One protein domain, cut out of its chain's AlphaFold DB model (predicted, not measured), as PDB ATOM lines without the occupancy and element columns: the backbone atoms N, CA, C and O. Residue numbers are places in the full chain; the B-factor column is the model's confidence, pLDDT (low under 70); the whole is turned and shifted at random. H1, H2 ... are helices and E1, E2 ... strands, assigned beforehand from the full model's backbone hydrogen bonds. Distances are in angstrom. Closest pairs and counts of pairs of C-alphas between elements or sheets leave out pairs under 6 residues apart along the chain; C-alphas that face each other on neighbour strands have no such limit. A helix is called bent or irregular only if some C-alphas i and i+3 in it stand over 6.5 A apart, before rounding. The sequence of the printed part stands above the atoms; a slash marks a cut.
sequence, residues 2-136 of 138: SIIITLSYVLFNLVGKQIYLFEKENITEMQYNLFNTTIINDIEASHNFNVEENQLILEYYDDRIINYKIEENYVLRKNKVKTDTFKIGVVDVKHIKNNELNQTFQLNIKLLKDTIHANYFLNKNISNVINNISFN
ATOM      1  N   SER A   2      17.308   4.322  87.923       66.12
ATOM      2  CA  SER A   2      16.090   4.991  87.416       66.12
ATOM      3  C   SER A   2      16.269   5.703  86.071       66.12
ATOM      4  O   SER A   2      15.418   5.557  85.210       66.12
ATOM      5  N   ILE A   3      17.407   6.371  85.837       69.94
ATOM      6  CA  ILE A   3      17.715   7.011  84.540       69.94
ATOM      7  C   ILE A   3      17.771   5.982  83.404       69.94
ATOM      8  O   ILE A   3      17.250   6.239  82.327       69.94
ATOM      9  N   ILE A   4      18.353   4.804  83.654       73.31
ATOM     10  CA  ILE A   4      18.449   3.720  82.663       73.31
ATOM     11  C   ILE A   4      17.048   3.183  82.358       73.31
ATOM     12  O   ILE A   4      16.692   3.057  81.195       73.31
ATOM     13  N   ILE A   5      16.225   2.965  83.388       72.94
ATOM     14  CA  ILE A   5      14.834   2.507  83.237       72.94
ATOM     15  C   ILE A   5      14.008   3.526  82.437       72.94
ATOM     16  O   ILE A   5      13.286   3.148  81.516       72.94
ATOM     17  N   THR A   6      14.146   4.823  82.732       76.88
ATOM     18  CA  THR A   6      13.455   5.887  81.992       76.88
ATOM     19  C   THR A   6      13.932   5.969  80.542       76.88
ATOM     20  O   THR A   6      13.100   6.071  79.643       76.88
ATOM     21  N   LEU A   7      15.240   5.862  80.286       77.06
ATOM     22  CA  LEU A   7      15.791   5.873  78.928       77.06
ATOM     23  C   LEU A   7      15.299   4.666  78.114       77.06
ATOM     24  O   LEU A   7      14.878   4.821  76.970       77.06
ATOM     25  N   SER A   8      15.289   3.476  78.722       74.75
ATOM     26  CA  SER A   8      14.771   2.253  78.108       74.75
ATOM     27  C   SER A   8      13.283   2.367  77.772       74.75
ATOM     28  O   SER A   8      12.877   1.972  76.683       74.75
ATOM     29  N   TYR A   9      12.476   2.953  78.661       80.50
ATOM     30  CA  TYR A   9      11.043   3.144  78.426       80.50
ATOM     31  C   TYR A   9      10.763   4.147  77.295       80.50
ATOM     32  O   TYR A   9       9.896   3.917  76.451       80.50
ATOM     33  N   VAL A  10      11.532   5.239  77.231       85.25
ATOM     34  CA  VAL A  10      11.440   6.223  76.140       85.25
ATOM     35  C   VAL A  10      11.814   5.589  74.802       85.25
ATOM     36  O   VAL A  10      11.079   5.749  73.829       85.25
ATOM     37  N   LEU A  11      12.910   4.825  74.751       82.75
ATOM     38  CA  LEU A  11      13.326   4.121  73.536       82.75
ATOM     39  C   LEU A  11      12.272   3.108  73.079       82.75
ATOM     40  O   LEU A  11      11.932   3.084  71.900       82.75
ATOM     41  N   PHE A  12      11.705   2.331  74.003       83.25
ATOM     42  CA  PHE A  12      10.670   1.352  73.676       83.25
ATOM     43  C   PHE A  12       9.415   2.013  73.088       83.25
ATOM     44  O   PHE A  12       8.901   1.567  72.065       83.25
ATOM     45  N   ASN A  13       8.966   3.130  73.670       84.81
ATOM     46  CA  ASN A  13       7.828   3.889  73.145       84.81
ATOM     47  C   ASN A  13       8.104   4.498  71.765       84.81
ATOM     48  O   ASN A  13       7.221   4.500  70.905       84.81
ATOM     49  N   LEU A  14       9.314   5.015  71.535       85.88
ATOM     50  CA  LEU A  14       9.694   5.569  70.235       85.88
ATOM     51  C   LEU A  14       9.727   4.488  69.152       85.88
ATOM     52  O   LEU A  14       9.161   4.694  68.079       85.88
ATOM     53  N   VAL A  15      10.331   3.334  69.446       87.50
ATOM     54  CA  VAL A  15      10.373   2.188  68.527       87.50
ATOM     55  C   VAL A  15       8.963   1.669  68.254       87.50
ATOM     56  O   VAL A  15       8.588   1.522  67.095       87.50
ATOM     57  N   GLY A  16       8.144   1.485  69.294       83.88
ATOM     58  CA  GLY A  16       6.755   1.048  69.142       83.88
ATOM     59  C   GLY A  16       5.932   1.999  68.270       83.88
ATOM     60  O   GLY A  16       5.206   1.558  67.381       83.88
ATOM     61  N   LYS A  17       6.099   3.316  68.449       86.44
ATOM     62  CA  LYS A  17       5.439   4.320  67.604       86.44
ATOM     63  C   LYS A  17       5.903   4.243  66.148       86.44
ATOM     64  O   LYS A  17       5.072   4.395  65.257       86.44
ATOM     65  N   GLN A  18       7.194   4.028  65.894       81.69
ATOM     66  CA  GLN A  18       7.698   3.887  64.526       81.69
ATOM     67  C   GLN A  18       7.181   2.621  63.844       81.69
ATOM     68  O   GLN A  18       6.751   2.707  62.699       81.69
ATOM     69  N   ILE A  19       7.147   1.485  64.548       85.00
ATOM     70  CA  ILE A  19       6.590   0.232  64.015       85.00
ATOM     71  C   ILE A  19       5.114   0.421  63.658       85.00
ATOM     72  O   ILE A  19       4.711   0.103  62.546       85.00
ATOM     73  N   TYR A  20       4.327   1.019  64.555       82.50
ATOM     74  CA  TYR A  20       2.913   1.290  64.296       82.50
ATOM     75  C   TYR A  20       2.693   2.194  63.073       82.50
ATOM     76  O   TYR A  20       1.791   1.958  62.267       82.50
ATOM     77  N   LEU A  21       3.509   3.243  62.922       81.62
ATOM     78  CA  LEU A  21       3.442   4.107  61.745       81.62
ATOM     79  C   LEU A  21       3.790   3.324  60.478       81.62
ATOM     80  O   LEU A  21       3.023   3.377  59.526       81.62
ATOM     81  N   PHE A  22       4.863   2.536  60.498       78.31
ATOM     82  CA  PHE A  22       5.273   1.708  59.365       78.31
ATOM     83  C   PHE A  22       4.197   0.691  58.951       78.31
ATOM     84  O   PHE A  22       3.894   0.545  57.769       78.31
ATOM     85  N   GLU A  23       3.557   0.017  59.908       80.50
ATOM     86  CA  GLU A  23       2.429  -0.881  59.633       80.50
ATOM     87  C   GLU A  23       1.268  -0.141  58.964       80.50
ATOM     88  O   GLU A  23       0.714  -0.608  57.969       80.50
ATOM     89  N   LYS A  24       0.914   1.043  59.476       83.38
ATOM     90  CA  LYS A  24      -0.158   1.864  58.908       83.38
ATOM     91  C   LYS A  24       0.155   2.310  57.477       83.38
ATOM     92  O   LYS A  24      -0.739   2.306  56.627       83.38
ATOM     93  N   GLU A  25       1.395   2.705  57.220       82.94
ATOM     94  CA  GLU A  25       1.867   3.113  55.896       82.94
ATOM     95  C   GLU A  25       1.772   1.940  54.908       82.94
ATOM     96  O   GLU A  25       1.088   2.065  53.890       82.94
ATOM     97  N   ASN A  26       2.284   0.762  55.281       83.88
ATOM     98  CA  ASN A  26       2.186  -0.456  54.468       83.88
ATOM     99  C   ASN A  26       0.740  -0.868  54.167       83.88
ATOM    100  O   ASN A  26       0.422  -1.253  53.042       83.88
ATOM    101  N   ILE A  27      -0.164  -0.787  55.152       87.62
ATOM    102  CA  ILE A  27      -1.582  -1.106  54.933       87.62
ATOM    103  C   ILE A  27      -2.190  -0.152  53.902       87.62
ATOM    104  O   ILE A  27      -2.965  -0.586  53.052       87.62
ATOM    105  N   THR A  28      -1.848   1.134  53.970       85.81
ATOM    106  CA  THR A  28      -2.388   2.148  53.056       85.81
ATOM    107  C   THR A  28      -1.909   1.901  51.623       85.81
ATOM    108  O   THR A  28      -2.721   1.895  50.699       85.81
ATOM    109  N   GLU A  29      -0.619   1.611  51.437       87.94
ATOM    110  CA  GLU A  29      -0.059   1.245  50.130       87.94
ATOM    111  C   GLU A  29      -0.660  -0.050  49.585       87.94
ATOM    112  O   GLU A  29      -1.059  -0.113  48.424       87.94
ATOM    113  N   MET A  30      -0.800  -1.074  50.430       90.94
ATOM    114  CA  MET A  30      -1.431  -2.334  50.051       90.94
ATOM    115  C   MET A  30      -2.878  -2.119  49.587       90.94
ATOM    116  O   MET A  30      -3.277  -2.674  48.565       90.94
ATOM    117  N   GLN A  31      -3.666  -1.307  50.301       92.38
ATOM    118  CA  GLN A  31      -5.046  -0.985  49.921       92.38
ATOM    119  C   GLN A  31      -5.115  -0.243  48.584       92.38
ATOM    120  O   GLN A  31      -5.963  -0.572  47.755       92.38
ATOM    121  N   TYR A  32      -4.206   0.708  48.352       92.25
ATOM    122  CA  TYR A  32      -4.094   1.392  47.066       92.25
ATOM    123  C   TYR A  32      -3.719   0.432  45.935       92.25
ATOM    124  O   TYR A  32      -4.379   0.438  44.902       92.25
ATOM    125  N   ASN A  33      -2.726  -0.433  46.134       91.25
ATOM    126  CA  ASN A  33      -2.299  -1.390  45.114       91.25
ATOM    127  C   ASN A  33      -3.416  -2.383  44.770       91.25
ATOM    128  O   ASN A  33      -3.697  -2.607  43.594       91.25
ATOM    129  N   LEU A  34      -4.103  -2.921  45.784       93.38
ATOM    130  CA  LEU A  34      -5.261  -3.795  45.587       93.38
ATOM    131  C   LEU A  34      -6.366  -3.090  44.801       93.38
ATOM    132  O   LEU A  34      -6.897  -3.661  43.850       93.38
ATOM    133  N   PHE A  35      -6.693  -1.851  45.174       94.56
ATOM    134  CA  PHE A  35      -7.658  -1.040  44.441       94.56
ATOM    135  C   PHE A  35      -7.222  -0.832  42.988       94.56
ATOM    136  O   PHE A  35      -7.983  -1.155  42.081       94.56
ATOM    137  N   ASN A  36      -5.994  -0.354  42.777       93.00
ATOM    138  CA  ASN A  36      -5.459   0.010  41.473       93.00
ATOM    139  C   ASN A  36      -5.439  -1.181  40.509       93.00
ATOM    140  O   ASN A  36      -5.901  -1.069  39.378       93.00
ATOM    141  N   THR A  37      -4.975  -2.345  40.964       92.62
ATOM    142  CA  THR A  37      -5.010  -3.564  40.148       92.62
ATOM    143  C   THR A  37      -6.446  -4.002  39.862       92.62
ATOM    144  O   THR A  37      -6.753  -4.380  38.735       92.62
ATOM    145  N   THR A  38      -7.343  -3.927  40.850       93.56
ATOM    146  CA  THR A  38      -8.738  -4.359  40.666       93.56
ATOM    147  C   THR A  38      -9.473  -3.478  39.661       93.56
ATOM    148  O   THR A  38     -10.135  -4.003  38.775       93.56
ATOM    149  N   ILE A  39      -9.363  -2.152  39.777       93.75
ATOM    150  CA  ILE A  39     -10.063  -1.225  38.881       93.75
ATOM    151  C   ILE A  39      -9.519  -1.288  37.451       93.75
ATOM    152  O   ILE A  39     -10.312  -1.248  36.521       93.75
ATOM    153  N   ILE A  40      -8.204  -1.455  37.258       91.31
ATOM    154  CA  ILE A  40      -7.620  -1.634  35.920       91.31
ATOM    155  C   ILE A  40      -8.182  -2.896  35.264       91.31
ATOM    156  O   ILE A  40      -8.716  -2.814  34.162       91.31
ATOM    157  N   ASN A  41      -8.146  -4.031  35.968       90.31
ATOM    158  CA  ASN A  41      -8.668  -5.294  35.444       90.31
ATOM    159  C   ASN A  41     -10.160  -5.198  35.104       90.31
ATOM    160  O   ASN A  41     -10.605  -5.701  34.073       90.31
ATOM    161  N   ASP A  42     -10.938  -4.548  35.970       91.25
ATOM    162  CA  ASP A  42     -12.367  -4.379  35.752       91.25
ATOM    163  C   ASP A  42     -12.652  -3.476  34.541       91.25
ATOM    164  O   ASP A  42     -13.547  -3.797  33.759       91.25
ATOM    165  N   ILE A  43     -11.885  -2.396  34.352       91.31
ATOM    166  CA  ILE A  43     -11.993  -1.500  33.192       91.31
ATOM    167  C   ILE A  43     -11.632  -2.237  31.902       91.31
ATOM    168  O   ILE A  43     -12.392  -2.170  30.938       91.31
ATOM    169  N   GLU A  44     -10.510  -2.956  31.879       88.12
ATOM    170  CA  GLU A  44     -10.047  -3.688  30.696       88.12
ATOM    171  C   GLU A  44     -11.030  -4.780  30.262       88.12
ATOM    172  O   GLU A  44     -11.211  -5.012  29.068       88.12
ATOM    173  N   ALA A  45     -11.694  -5.428  31.222       87.44
ATOM    174  CA  ALA A  45     -12.687  -6.463  30.953       87.44
ATOM    175  C   ALA A  45     -14.100  -5.913  30.666       87.44
ATOM    176  O   ALA A  45     -14.979  -6.679  30.261       87.44
ATOM    177  N   SER A  46     -14.347  -4.620  30.892       87.56
ATOM    178  CA  SER A  46     -15.642  -3.991  30.613       87.56
ATOM    179  C   SER A  46     -15.828  -3.725  29.114       87.56
ATOM    180  O   SER A  46     -14.873  -3.406  28.404       87.56
ATOM    181  N   HIS A  47     -17.061  -3.831  28.612       86.06
ATOM    182  CA  HIS A  47     -17.368  -3.428  27.229       86.06
ATOM    183  C   HIS A  47     -17.933  -2.011  27.148       86.06
ATOM    184  O   HIS A  47     -17.871  -1.368  26.101       86.06
ATOM    185  N   ASN A  48     -18.545  -1.532  28.226       88.56
ATOM    186  CA  ASN A  48     -19.131  -0.208  28.288       88.56
ATOM    187  C   ASN A  48     -18.951   0.356  29.692       88.56
ATOM    188  O   ASN A  48     -18.773  -0.369  30.672       88.56
ATOM    189  N   PHE A  49     -18.984   1.678  29.763       91.19
ATOM    190  CA  PHE A  49     -18.834   2.404  31.002       91.19
ATOM    191  C   PHE A  49     -19.749   3.626  31.009       91.19
ATOM    192  O   PHE A  49     -20.021   4.239  29.968       91.19
ATOM    193  N   ASN A  50     -20.180   3.997  32.207       90.19
ATOM    194  CA  ASN A  50     -20.851   5.251  32.493       90.19
ATOM    195  C   ASN A  50     -20.170   5.913  33.693       90.19
ATOM    196  O   ASN A  50     -19.778   5.242  34.647       90.19
ATOM    197  N   VAL A  51     -20.011   7.228  33.626       87.81
ATOM    198  CA  VAL A  51     -19.315   8.003  34.649       87.81
ATOM    199  C   VAL A  51     -20.229   9.125  35.110       87.81
ATOM    200  O   VAL A  51     -20.658   9.949  34.305       87.81
ATOM    201  N   GLU A  52     -20.512   9.158  36.407       85.56
ATOM    202  CA  GLU A  52     -21.417  10.122  37.035       85.56
ATOM    203  C   GLU A  52     -20.751  10.675  38.289       85.56
ATOM    204  O   GLU A  52     -20.508   9.905  39.201       85.56
ATOM    205  N   GLU A  53     -20.461  11.978  38.363       83.31
ATOM    206  CA  GLU A  53     -19.869  12.681  39.526       83.31
ATOM    207  C   GLU A  53     -18.801  11.899  40.323       83.31
ATOM    208  O   GLU A  53     -17.614  12.056  40.067       83.31
ATOM    209  N   ASN A  54     -19.199  11.049  41.271       90.50
ATOM    210  CA  ASN A  54     -18.311  10.232  42.107       90.50
ATOM    211  C   ASN A  54     -18.518   8.722  41.909       90.50
ATOM    212  O   ASN A  54     -18.292   7.926  42.821       90.50
ATOM    213  N   GLN A  55     -19.005   8.318  40.742       92.81
ATOM    214  CA  GLN A  55     -19.314   6.942  40.403       92.81
ATOM    215  C   GLN A  55     -18.759   6.566  39.032       92.81
ATOM    216  O   GLN A  55     -18.811   7.341  38.076       92.81
ATOM    217  N   LEU A  56     -18.246   5.343  38.956       93.38
ATOM    218  CA  LEU A  56     -17.870   4.677  37.717       93.38
ATOM    219  C   LEU A  56     -18.655   3.369  37.637       93.38
ATOM    220  O   LEU A  56     -18.489   2.476  38.466       93.38
ATOM    221  N   ILE A  57     -19.509   3.265  36.632       93.94
ATOM    222  CA  ILE A  57     -20.320   2.086  36.355       93.94
ATOM    223  C   ILE A  57     -19.692   1.377  35.161       93.94
ATOM    224  O   ILE A  57     -19.506   1.982  34.108       93.94
ATOM    225  N   LEU A  58     -19.364   0.102  35.336       93.12
ATOM    226  CA  LEU A  58     -18.795  -0.763  34.312       93.12
ATOM    227  C   LEU A  58     -19.792  -1.864  33.967       93.12
ATOM    228  O   LEU A  58     -20.330  -2.526  34.860       93.12
ATOM    229  N   GLU A  59     -20.011  -2.059  32.673       91.44
ATOM    230  CA  GLU A  59     -20.924  -3.052  32.114       91.44
ATOM    231  C   GLU A  59     -20.130  -4.132  31.369       91.44
ATOM    232  O   GLU A  59     -19.179  -3.846  30.629       91.44
ATOM    233  N   TYR A  60     -20.526  -5.384  31.595       89.06
ATOM    234  CA  TYR A  60     -19.927  -6.585  31.017       89.06
ATOM    235  C   TYR A  60     -20.940  -7.321  30.135       89.06
ATOM    236  O   TYR A  60     -22.145  -7.225  30.346       89.06
ATOM    237  N   TYR A  61     -20.438  -8.109  29.177       83.94
ATOM    238  CA  TYR A  61     -21.266  -8.777  28.163       83.94
ATOM    239  C   TYR A  61     -22.240  -9.802  28.742       83.94
ATOM    240  O   TYR A  61     -23.207 -10.174  28.090       83.94
ATOM    241  N   ASP A  62     -21.968 -10.275  29.954       85.75
ATOM    242  CA  ASP A  62     -22.796 -11.215  30.699       85.75
ATOM    243  C   ASP A  62     -23.794 -10.515  31.637       85.75
ATOM    244  O   ASP A  62     -24.172 -11.065  32.675       85.75
ATOM    245  N   ASP A  63     -24.188  -9.279  31.310       83.00
ATOM    246  CA  ASP A  63     -25.107  -8.434  32.086       83.00
ATOM    247  C   ASP A  63     -24.668  -8.218  33.549       83.00
ATOM    248  O   ASP A  63     -25.472  -7.909  34.453       83.00
ATOM    249  N   ARG A  64     -23.374  -8.415  33.834       89.12
ATOM    250  CA  ARG A  64     -22.787  -8.001  35.104       89.12
ATOM    251  C   ARG A  64     -22.553  -6.501  35.063       89.12
ATOM    252  O   ARG A  64     -22.125  -5.940  34.060       89.12
ATOM    253  N   ILE A  65     -22.822  -5.874  36.199       92.69
ATOM    254  CA  ILE A  65     -22.582  -4.453  36.418       92.69
ATOM    255  C   ILE A  65     -21.731  -4.334  37.670       92.69
ATOM    256  O   ILE A  65     -22.050  -4.935  38.706       92.69
ATOM    257  N   ILE A  66     -20.656  -3.563  37.564       94.94
ATOM    258  CA  ILE A  66     -19.813  -3.190  38.693       94.94
ATOM    259  C   ILE A  66     -19.911  -1.682  38.868       94.94
ATOM    260  O   ILE A  66     -19.571  -0.924  37.968       94.94
ATOM    261  N   ASN A  67     -20.390  -1.254  40.032       96.38
ATOM    262  CA  ASN A  67     -20.460   0.154  40.398       96.38
ATOM    263  C   ASN A  67     -19.362   0.477  41.412       96.38
ATOM    264  O   ASN A  67     -19.361  -0.042  42.534       96.38
ATOM    265  N   TYR A  68     -18.457   1.357  41.019       96.06
ATOM    266  CA  TYR A  68     -17.499   2.003  41.891       96.06
ATOM    267  C   TYR A  68     -18.093   3.298  42.423       96.06
ATOM    268  O   TYR A  68     -18.289   4.233  41.660       96.06
ATOM    269  N   LYS A  69     -18.317   3.382  43.734       95.38
ATOM    270  CA  LYS A  69     -18.674   4.627  44.417       95.38
ATOM    271  C   LYS A  69     -17.460   5.165  45.162       95.38
ATOM    272  O   LYS A  69     -16.912   4.480  46.028       95.38
ATOM    273  N   ILE A  70     -17.074   6.387  44.831       94.31
ATOM    274  CA  ILE A  70     -15.940   7.087  45.417       94.31
ATOM    275  C   ILE A  70     -16.424   7.962  46.571       94.31
ATOM    276  O   ILE A  70     -17.322   8.787  46.410       94.31
ATOM    277  N   GLU A  71     -15.829   7.773  47.743       92.69
ATOM    278  CA  GLU A  71     -16.024   8.624  48.911       92.69
ATOM    279  C   GLU A  71     -14.659   9.088  49.435       92.69
ATOM    280  O   GLU A  71     -13.620   8.527  49.092       92.69
ATOM    281  N   GLU A  72     -14.648  10.125  50.272       88.94
ATOM    282  CA  GLU A  72     -13.415  10.817  50.684       88.94
ATOM    283  C   GLU A  72     -12.363   9.885  51.311       88.94
ATOM    284  O   GLU A  72     -11.166  10.073  51.128       88.94
ATOM    285  N   ASN A  73     -12.787   8.849  52.040       89.94
ATOM    286  CA  ASN A  73     -11.881   7.952  52.772       89.94
ATOM    287  C   ASN A  73     -11.939   6.491  52.316       89.94
ATOM    288  O   ASN A  73     -11.255   5.635  52.889       89.94
ATOM    289  N   TYR A  74     -12.788   6.182  51.340       92.31
ATOM    290  CA  TYR A  74     -12.905   4.832  50.820       92.31
ATOM    291  C   TYR A  74     -13.525   4.800  49.432       92.31
ATOM    292  O   TYR A  74     -14.331   5.645  49.053       92.31
ATOM    293  N   VAL A  75     -13.211   3.734  48.708       94.75
ATOM    294  CA  VAL A  75     -13.875   3.382  47.458       94.75
ATOM    295  C   VAL A  75     -14.643   2.086  47.652       94.75
ATOM    296  O   VAL A  75     -14.096   1.083  48.117       94.75
ATOM    297  N   LEU A  76     -15.928   2.109  47.307       95.50
ATOM    298  CA  LEU A  76     -16.793   0.936  47.316       95.50
ATOM    299  C   LEU A  76     -16.893   0.379  45.907       95.50
ATOM    300  O   LEU A  76     -17.338   1.080  45.007       95.50
ATOM    301  N   ARG A  77     -16.568  -0.897  45.733       96.12
ATOM    302  CA  ARG A  77     -16.826  -1.642  44.501       96.12
ATOM    303  C   ARG A  77     -17.986  -2.594  44.754       96.12
ATOM    304  O   ARG A  77     -17.872  -3.517  45.557       96.12
ATOM    305  N   LYS A  78     -19.118  -2.356  44.099       95.44
ATOM    306  CA  LYS A  78     -20.363  -3.109  44.285       95.44
ATOM    307  C   LYS A  78     -20.686  -3.913  43.041       95.44
ATOM    308  O   LYS A  78     -20.738  -3.359  41.949       95.44
ATOM    309  N   ASN A  79     -20.974  -5.195  43.220       91.88
ATOM    310  CA  ASN A  79     -21.605  -6.038  42.210       91.88
ATOM    311  C   ASN A  79     -22.835  -6.742  42.818       91.88
ATOM    312  O   ASN A  79     -23.163  -6.530  43.986       91.88
ATOM    313  N   LYS A  80     -23.530  -7.587  42.044       87.25
ATOM    314  CA  LYS A  80     -24.753  -8.285  42.498       87.25
ATOM    315  C   LYS A  80     -24.542  -9.195  43.725       87.25
ATOM    316  O   LYS A  80     -25.503  -9.479  44.429       87.25
ATOM    317  N   VAL A  81     -23.318  -9.667  43.974       87.56
ATOM    318  CA  VAL A  81     -23.006 -10.718  44.965       87.56
ATOM    319  C   VAL A  81     -22.232 -10.175  46.172       87.56
ATOM    320  O   VAL A  81     -22.363 -10.691  47.279       87.56
ATOM    321  N   LYS A  82     -21.404  -9.147  45.975       91.38
ATOM    322  CA  LYS A  82     -20.426  -8.667  46.951       91.38
ATOM    323  C   LYS A  82     -20.244  -7.154  46.858       91.38
ATOM    324  O   LYS A  82     -20.347  -6.549  45.791       91.38
ATOM    325  N   THR A  83     -19.916  -6.556  48.000       93.62
ATOM    326  CA  THR A  83     -19.352  -5.207  48.087       93.62
ATOM    327  C   THR A  83     -17.938  -5.291  48.650       93.62
ATOM    328  O   THR A  83     -17.750  -5.748  49.777       93.62
ATOM    329  N   ASP A  84     -16.953  -4.855  47.871       93.62
ATOM    330  CA  ASP A  84     -15.574  -4.665  48.311       93.62
ATOM    331  C   ASP A  84     -15.385  -3.218  48.782       93.62
ATOM    332  O   ASP A  84     -15.940  -2.285  48.201       93.62
ATOM    333  N   THR A  85     -14.617  -3.026  49.854       94.06
ATOM    334  CA  THR A  85     -14.293  -1.699  50.395       94.06
ATOM    335  C   THR A  85     -12.787  -1.517  50.416       94.06
ATOM    336  O   THR A  85     -12.087  -2.255  51.110       94.06
ATOM    337  N   PHE A  86     -12.305  -0.511  49.695       93.56
ATOM    338  CA  PHE A  86     -10.903  -0.115  49.670       93.56
ATOM    339  C   PHE A  86     -10.730   1.136  50.523       93.56
ATOM    340  O   PHE A  86     -11.347   2.163  50.250       93.56
ATOM    341  N   LYS A  87      -9.908   1.061  51.573       91.88
ATOM    342  CA  LYS A  87      -9.652   2.199  52.471       91.88
ATOM    343  C   LYS A  87      -8.556   3.089  51.890       91.88
ATOM    344  O   LYS A  87      -7.400   2.985  52.291       91.88
ATOM    345  N   ILE A  88      -8.931   3.931  50.933       90.88
ATOM    346  CA  ILE A  88      -8.043   4.890  50.272       90.88
ATOM    347  C   ILE A  88      -8.607   6.304  50.405       90.88
ATOM    348  O   ILE A  88      -9.803   6.513  50.224       90.88
ATOM    349  N   GLY A  89      -7.749   7.267  50.744       88.94
ATOM    350  CA  GLY A  89      -8.146   8.668  50.868       88.94
ATOM    351  C   GLY A  89      -8.224   9.322  49.497       88.94
ATOM    352  O   GLY A  89      -7.183   9.566  48.890       88.94
ATOM    353  N   VAL A  90      -9.424   9.608  49.002       88.75
ATOM    354  CA  VAL A  90      -9.632  10.295  47.727       88.75
ATOM    355  C   VAL A  90      -9.871  11.775  47.992       88.75
ATOM    356  O   VAL A  90     -10.809  12.158  48.681       88.75
ATOM    357  N   VAL A  91      -8.992  12.606  47.440       89.56
ATOM    358  CA  VAL A  91      -9.038  14.065  47.566       89.56
ATOM    359  C   VAL A  91     -10.024  14.658  46.567       89.56
ATOM    360  O   VAL A  91     -10.750  15.588  46.897       89.56
ATOM    361  N   ASP A  92     -10.008  14.152  45.335       88.94
ATOM    362  CA  ASP A  92     -10.769  14.724  44.230       88.94
ATOM    363  C   ASP A  92     -10.929  13.708  43.090       88.94
ATOM    364  O   ASP A  92     -10.066  12.848  42.878       88.94
ATOM    365  N   VAL A  93     -12.036  13.833  42.359       89.44
ATOM    366  CA  VAL A  93     -12.418  12.975  41.236       89.44
ATOM    367  C   VAL A  93     -12.641  13.864  40.021       89.44
ATOM    368  O   VAL A  93     -13.439  14.797  40.059       89.44
ATOM    369  N   LYS A  94     -11.946  13.570  38.921       88.69
ATOM    370  CA  LYS A  94     -12.079  14.315  37.667       88.69
ATOM    371  C   LYS A  94     -12.409  13.388  36.515       88.69
ATOM    372  O   LYS A  94     -11.781  12.347  36.342       88.69
ATOM    373  N   HIS A  95     -13.318  13.851  35.665       86.00
ATOM    374  CA  HIS A  95     -13.697  13.167  34.432       86.00
ATOM    375  C   HIS A  95     -13.263  14.006  33.248       86.00
ATOM    376  O   HIS A  95     -13.787  15.096  33.018       86.00
ATOM    377  N   ILE A  96     -12.285  13.510  32.499       85.38
ATOM    378  CA  ILE A  96     -11.774  14.188  31.310       85.38
ATOM    379  C   ILE A  96     -12.374  13.481  30.098       85.38
ATOM    380  O   ILE A  96     -11.946  12.393  29.708       85.38
ATOM    381  N   LYS A  97     -13.406  14.089  29.510       82.81
ATOM    382  CA  LYS A  97     -14.066  13.566  28.311       82.81
ATOM    383  C   LYS A  97     -13.298  14.024  27.069       82.81
ATOM    384  O   LYS A  97     -13.379  15.191  26.700       82.81
ATOM    385  N   ASN A  98     -12.584  13.103  26.419       74.75
ATOM    386  CA  ASN A  98     -11.921  13.377  25.140       74.75
ATOM    387  C   ASN A  98     -12.911  13.225  23.973       74.75
ATOM    388  O   ASN A  98     -12.982  14.085  23.101       74.75
ATOM    389  N   ASN A  99     -13.699  12.145  23.968       76.81
ATOM    390  CA  ASN A  99     -14.843  11.940  23.075       76.81
ATOM    391  C   ASN A  99     -15.861  10.979  23.740       76.81
ATOM    392  O   ASN A  99     -15.702  10.607  24.901       76.81
ATOM    393  N   GLU A 100     -16.952  10.605  23.062       71.94
ATOM    394  CA  GLU A 100     -17.954   9.693  23.653       71.94
ATOM    395  C   GLU A 100     -17.427   8.277  23.926       71.94
ATOM    396  O   GLU A 100     -17.929   7.598  24.822       71.94
ATOM    397  N   LEU A 101     -16.412   7.853  23.174       76.94
ATOM    398  CA  LEU A 101     -15.841   6.508  23.232       76.94
ATOM    399  C   LEU A 101     -14.675   6.409  24.222       76.94
ATOM    400  O   LEU A 101     -14.477   5.349  24.801       76.94
ATOM    401  N   ASN A 102     -13.949   7.507  24.431       81.38
ATOM    402  CA  ASN A 102     -12.715   7.605  25.196       81.38
ATOM    403  C   ASN A 102     -12.860   8.681  26.272       81.38
ATOM    404  O   ASN A 102     -12.980   9.878  25.977       81.38
ATOM    405  N   GLN A 103     -12.787   8.256  27.525       87.19
ATOM    406  CA  GLN A 103     -12.823   9.139  28.685       87.19
ATOM    407  C   GLN A 103     -11.700   8.759  29.643       87.19
ATOM    408  O   GLN A 103     -11.308   7.598  29.716       87.19
ATOM    409  N   THR A 104     -11.174   9.728  30.379       87.50
ATOM    410  CA  THR A 104     -10.223   9.460  31.458       87.50
ATOM    411  C   THR A 104     -10.914   9.713  32.783       87.50
ATOM    412  O   THR A 104     -11.368  10.826  33.054       87.50
ATOM    413  N   PHE A 105     -10.972   8.672  33.603       89.31
ATOM    414  CA  PHE A 105     -11.384   8.755  34.992       89.31
ATOM    415  C   PHE A 105     -10.132   8.977  35.837       89.31
ATOM    416  O   PHE A 105      -9.254   8.117  35.906       89.31
ATOM    417  N   GLN A 106     -10.008  10.163  36.419       91.31
ATOM    418  CA  GLN A 106      -8.847  10.565  37.197       91.31
ATOM    419  C   GLN A 106      -9.212  10.652  38.679       91.31
ATOM    420  O   GLN A 106     -10.144  11.356  39.066       91.31
ATOM    421  N   LEU A 107      -8.417   9.985  39.514       90.81
ATOM    422  CA  LEU A 107      -8.495  10.066  40.967       90.81
ATOM    423  C   LEU A 107      -7.244  10.738  41.525       90.81
ATOM    424  O   LEU A 107      -6.118  10.314  41.264       90.81
ATOM    425  N   ASN A 108      -7.453  11.762  42.347       91.00
ATOM    426  CA  ASN A 108      -6.401  12.347  43.165       91.00
ATOM    427  C   ASN A 108      -6.441  11.653  44.526       91.00
ATOM    428  O   ASN A 108      -7.371  11.859  45.304       91.00
ATOM    429  N   ILE A 109      -5.462  10.796  44.797       89.12
ATOM    430  CA  ILE A 109      -5.446   9.933  45.982       89.12
ATOM    431  C   ILE A 109      -4.353  10.421  46.921       89.12
ATOM    432  O   ILE A 109      -3.215  10.646  46.513       89.12
ATOM    433  N   LYS A 110      -4.689  10.575  48.197       89.12
ATOM    434  CA  LYS A 110      -3.727  10.863  49.251       89.12
ATOM    435  C   LYS A 110      -3.065   9.561  49.681       89.12
ATOM    436  O   LYS A 110      -3.702   8.710  50.304       89.12
ATOM    437  N   LEU A 111      -1.781   9.432  49.373       84.88
ATOM    438  CA  LEU A 111      -0.969   8.284  49.746       84.88
ATOM    439  C   LEU A 111       0.174   8.771  50.637       84.88
ATOM    440  O   LEU A 111       1.004   9.577  50.224       84.88
ATOM    441  N   LEU A 112       0.197   8.302  51.885       82.00
ATOM    442  CA  LEU A 112       1.155   8.743  52.901       82.00
ATOM    443  C   LEU A 112       1.111  10.271  53.119       82.00
ATOM    444  O   LEU A 112       0.152  10.795  53.695       82.00
ATOM    445  N   LYS A 113       2.160  10.980  52.690       80.00
ATOM    446  CA  LYS A 113       2.302  12.441  52.777       80.00
ATOM    447  C   LYS A 113       2.097  13.143  51.434       80.00
ATOM    448  O   LYS A 113       2.027  14.369  51.425       80.00
ATOM    449  N   ASP A 114       1.938  12.381  50.357       85.25
ATOM    450  CA  ASP A 114       1.844  12.893  48.997       85.25
ATOM    451  C   ASP A 114       0.442  12.689  48.416       85.25
ATOM    452  O   ASP A 114      -0.404  11.966  48.952       85.25
ATOM    453  N   THR A 115       0.176  13.380  47.310       88.06
ATOM    454  CA  THR A 115      -1.021  13.166  46.495       88.06
ATOM    455  C   THR A 115      -0.587  12.614  45.152       88.06
ATOM    456  O   THR A 115       0.218  13.228  44.456       88.06
ATOM    457  N   ILE A 116      -1.113  11.448  44.801       89.94
ATOM    458  CA  ILE A 116      -0.867  10.794  43.522       89.94
ATOM    459  C   ILE A 116      -2.044  11.040  42.579       89.94
ATOM    460  O   ILE A 116      -3.201  11.107  43.000       89.94
ATOM    461  N   HIS A 117      -1.737  11.161  41.292       89.56
ATOM    462  CA  HIS A 117      -2.723  11.306  40.227       89.56
ATOM    463  C   HIS A 117      -2.858   9.966  39.503       89.56
ATOM    464  O   HIS A 117      -2.011   9.613  38.680       89.56
ATOM    465  N   ALA A 118      -3.898   9.205  39.834       88.38
ATOM    466  CA  ALA A 118      -4.199   7.939  39.183       88.38
ATOM    467  C   ALA A 118      -5.146   8.190  38.003       88.38
ATOM    468  O   ALA A 118      -6.276   8.637  38.196       88.38
ATOM    469  N   ASN A 119      -4.669   7.926  36.787       89.56
ATOM    470  CA  ASN A 119      -5.435   8.111  35.558       89.56
ATOM    471  C   ASN A 119      -5.851   6.752  35.002       89.56
ATOM    472  O   ASN A 119      -4.997   5.928  34.677       89.56
ATOM    473  N   TYR A 120      -7.154   6.555  34.849       89.88
ATOM    474  CA  TYR A 120      -7.739   5.346  34.293       89.88
ATOM    475  C   TYR A 120      -8.364   5.663  32.937       89.88
ATOM    476  O   TYR A 120      -9.288   6.473  32.836       89.88
ATOM    477  N   PHE A 121      -7.829   5.052  31.882       87.62
ATOM    478  CA  PHE A 121      -8.302   5.262  30.518       87.62
ATOM    479  C   PHE A 121      -9.472   4.325  30.225       87.62
ATOM    480  O   PHE A 121      -9.321   3.108  30.228       87.62
ATOM    481  N   LEU A 122     -10.637   4.907  29.964       86.12
ATOM    482  CA  LEU A 122     -11.868   4.203  29.639       86.12
ATOM    483  C   LEU A 122     -12.079   4.268  28.127       86.12
ATOM    484  O   LEU A 122     -12.121   5.362  27.559       86.12
ATOM    485  N   ASN A 123     -12.219   3.117  27.472       82.31
ATOM    486  CA  ASN A 123     -12.450   3.038  26.031       82.31
ATOM    487  C   ASN A 123     -13.540   2.005  25.713       82.31
ATOM    488  O   ASN A 123     -13.374   0.818  25.981       82.31
ATOM    489  N   LYS A 124     -14.633   2.454  25.085       72.81
ATOM    490  CA  LYS A 124     -15.775   1.602  24.702       72.81
ATOM    491  C   LYS A 124     -15.440   0.576  23.607       72.81
ATOM    492  O   LYS A 124     -16.189  -0.370  23.405       72.81
ATOM    493  N   ASN A 125     -14.323   0.740  22.895       61.50
ATOM    494  CA  ASN A 125     -13.948  -0.083  21.738       61.50
ATOM    495  C   ASN A 125     -12.965  -1.224  22.037       61.50
ATOM    496  O   ASN A 125     -12.595  -1.933  21.097       61.50
ATOM    497  N   ILE A 126     -12.541  -1.450  23.288       56.31
ATOM    498  CA  ILE A 126     -11.564  -2.514  23.603       56.31
ATOM    499  C   ILE A 126     -12.092  -3.913  23.202       56.31
ATOM    500  O   ILE A 126     -11.307  -4.793  22.859       56.31
ATOM    501  N   SER A 127     -13.412  -4.095  23.072       44.34
ATOM    502  CA  SER A 127     -14.002  -5.362  22.612       44.34
ATOM    503  C   SER A 127     -14.236  -5.513  21.102       44.34
ATOM    504  O   SER A 127     -14.420  -6.638  20.635       44.34
ATOM    505  N   ASN A 128     -14.160  -4.447  20.292       42.75
ATOM    506  CA  ASN A 128     -14.278  -4.608  18.831       42.75
ATOM    507  C   ASN A 128     -13.045  -5.293  18.224       42.75
ATOM    508  O   ASN A 128     -13.141  -5.920  17.172       42.75
ATOM    509  N   VAL A 129     -11.889  -5.215  18.889       45.84
ATOM    510  CA  VAL A 129     -10.652  -5.842  18.403       45.84
ATOM    511  C   VAL A 129     -10.648  -7.354  18.664       45.84
ATOM    512  O   VAL A 129     -10.169  -8.104  17.823       45.84
ATOM    513  N   ILE A 130     -11.241  -7.831  19.765       44.56
ATOM    514  CA  ILE A 130     -11.256  -9.270  20.091       44.56
ATOM    515  C   ILE A 130     -12.297 -10.025  19.244       44.56
ATOM    516  O   ILE A 130     -12.020 -11.127  18.769       44.56
ATOM    517  N   ASN A 131     -13.452  -9.415  18.953       38.50
ATOM    518  CA  ASN A 131     -14.466 -10.044  18.099       38.50
ATOM    519  C   ASN A 131     -14.128  -9.975  16.601       38.50
ATOM    520  O   ASN A 131     -14.374 -10.950  15.896       38.50
ATOM    521  N   ASN A 132     -13.489  -8.909  16.103       44.81
ATOM    522  CA  ASN A 132     -13.119  -8.855  14.679       44.81
ATOM    523  C   ASN A 132     -11.949  -9.782  14.310       44.81
ATOM    524  O   ASN A 132     -11.818 -10.139  13.145       44.81
ATOM    525  N   ILE A 133     -11.113 -10.193  15.271       50.69
ATOM    526  CA  ILE A 133     -10.057 -11.194  15.027       50.69
ATOM    527  C   ILE A 133     -10.631 -12.623  15.065       50.69
ATOM    528  O   ILE A 133     -10.071 -13.520  14.446       50.69
ATOM    529  N   SER A 134     -11.764 -12.831  15.745       44.59
ATOM    530  CA  SER A 134     -12.367 -14.159  15.941       44.59
ATOM    531  C   SER A 134     -13.451 -14.515  14.914       44.59
ATOM    532  O   SER A 134     -13.806 -15.685  14.808       44.59
ATOM    533  N   PHE A 135     -13.991 -13.532  14.182       46.75
ATOM    534  CA  PHE A 135     -15.108 -13.731  13.243       46.75
ATOM    535  C   PHE A 135     -14.846 -13.266  11.802       46.75
ATOM    536  O   PHE A 135     -15.743 -13.384  10.975       46.75
ATOM    537  N   ASN A 136     -13.638 -12.795  11.471       38.69
ATOM    538  CA  ASN A 136     -13.228 -12.620  10.073       38.69
ATOM    539  C   ASN A 136     -12.419 -13.842   9.606       38.69
ATOM    540  O   ASN A 136     -11.210 -13.759   9.400       38.69
TER     541      ASN A 136
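What this domain is: This is residues 2 to 136 of the 138 residues of an uncharacterized protein of Flavobacteriaceae bacterium (UniProt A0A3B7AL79). A very long helix, H1, packs with its residues 25 to 45 on two twisted sheets that are partly face to face, while its residues 2 to 23 stick out from this body as a bare arm. The sheets, of five strands and of three, make a small crossed sandwich, and a short helix, H2, leaves the body at the far end, where residues 129 to 136 stand free. The printed part has 135 residues, with two named helices and eight named strands in the order H1, E1 to E8, H2; the sheets run E1 E2 E3 E4 E5 and E6 E7 E8, both antiparallel, and the class is mixed, helices and strands. The whole is only just loose, close to extended, with a radius of gyration of the C-alphas of 20.9 A, and spans 83 by 27 by 26 A, much of that length being the arm.

How they stand to each other: H1 is residues 2 to 45. E1, residues 48 to 52, E2, residues 55 to 59, E3, residues 65 to 71, E4, residues 74 to 78, and E5, residues 83 to 86, form a meander, each strand the antiparallel neighbour of the one before. N 50 and O 57 are 2.9 A apart between E1 and E2, N 58 and O 66 2.8 A between E2 and E3, N 69 and O 76 2.8 A between E3 and E4, and N 84 and O 77 2.8 A between E4 and E5, each within hydrogen-bond range. H1 is on this sheet at a height of 11.9 A, slantwise to the strands, at 37 degrees to E4 on the local plane; the C-alphas of Gln 31 and Phe 86 are its closest to E5, 5.9 A. E6, residues 89 to 97, E7, residues 102 to 111, and E8, residues 114 to 123, form a second meander, with N 94 and O 106 2.9 A apart and N 116 and O 109 2.8 A apart. H1 is on this sheet too, at a height of 11.4 A, over E7 and E8 and along the strands, at 5 degrees to E7 on the local plane; with each sheet it makes two layers, a helix on one face of a sheet. The two sheets form a sandwich, two sheets face to face, with strands at 43 degrees and facing parts 10.3 A centre to centre; the closest C-alphas of E4 and E6 are those of Tyr 74 and Gly 89, 6.1 A. H2, residues 126 to 135, is on neither sheet and is close to H1 but not clearly touching, with the C-alphas of Glu 44 and Ile 126 7.3 A apart. Every O i to N i+4 pair is within hydrogen-bond range in H1, and 5 of 6 in H2.

Where its parts are: H1 begins at C-alpha 2, (16.090, 4.991, 87.416), and runs 64.4 A to C-alpha 45, (-12.687, -6.463, 30.953). E3 is 19.2 A long, E6 23.8 A, E7 27.2 A and E8 28.8 A. H2 is 15.7 A long and ends at C-alpha 135, (-15.108, -13.731, 13.243); it is neither bent nor irregular, but only just: C-alphas 126 and 129 are 6.2 A apart.

The domain as a whole: The C-alphas of Ser 2 and Asn 136, the two farthest apart, are 84.6 A apart. Without the stretches that stand free, the body spans 42 by 33 by 20 A. The printed part has no cut, and its links are tight. The mean pLDDT of the printed part is 83.7; residues 2 to 3 and 125 to 136 are under 70.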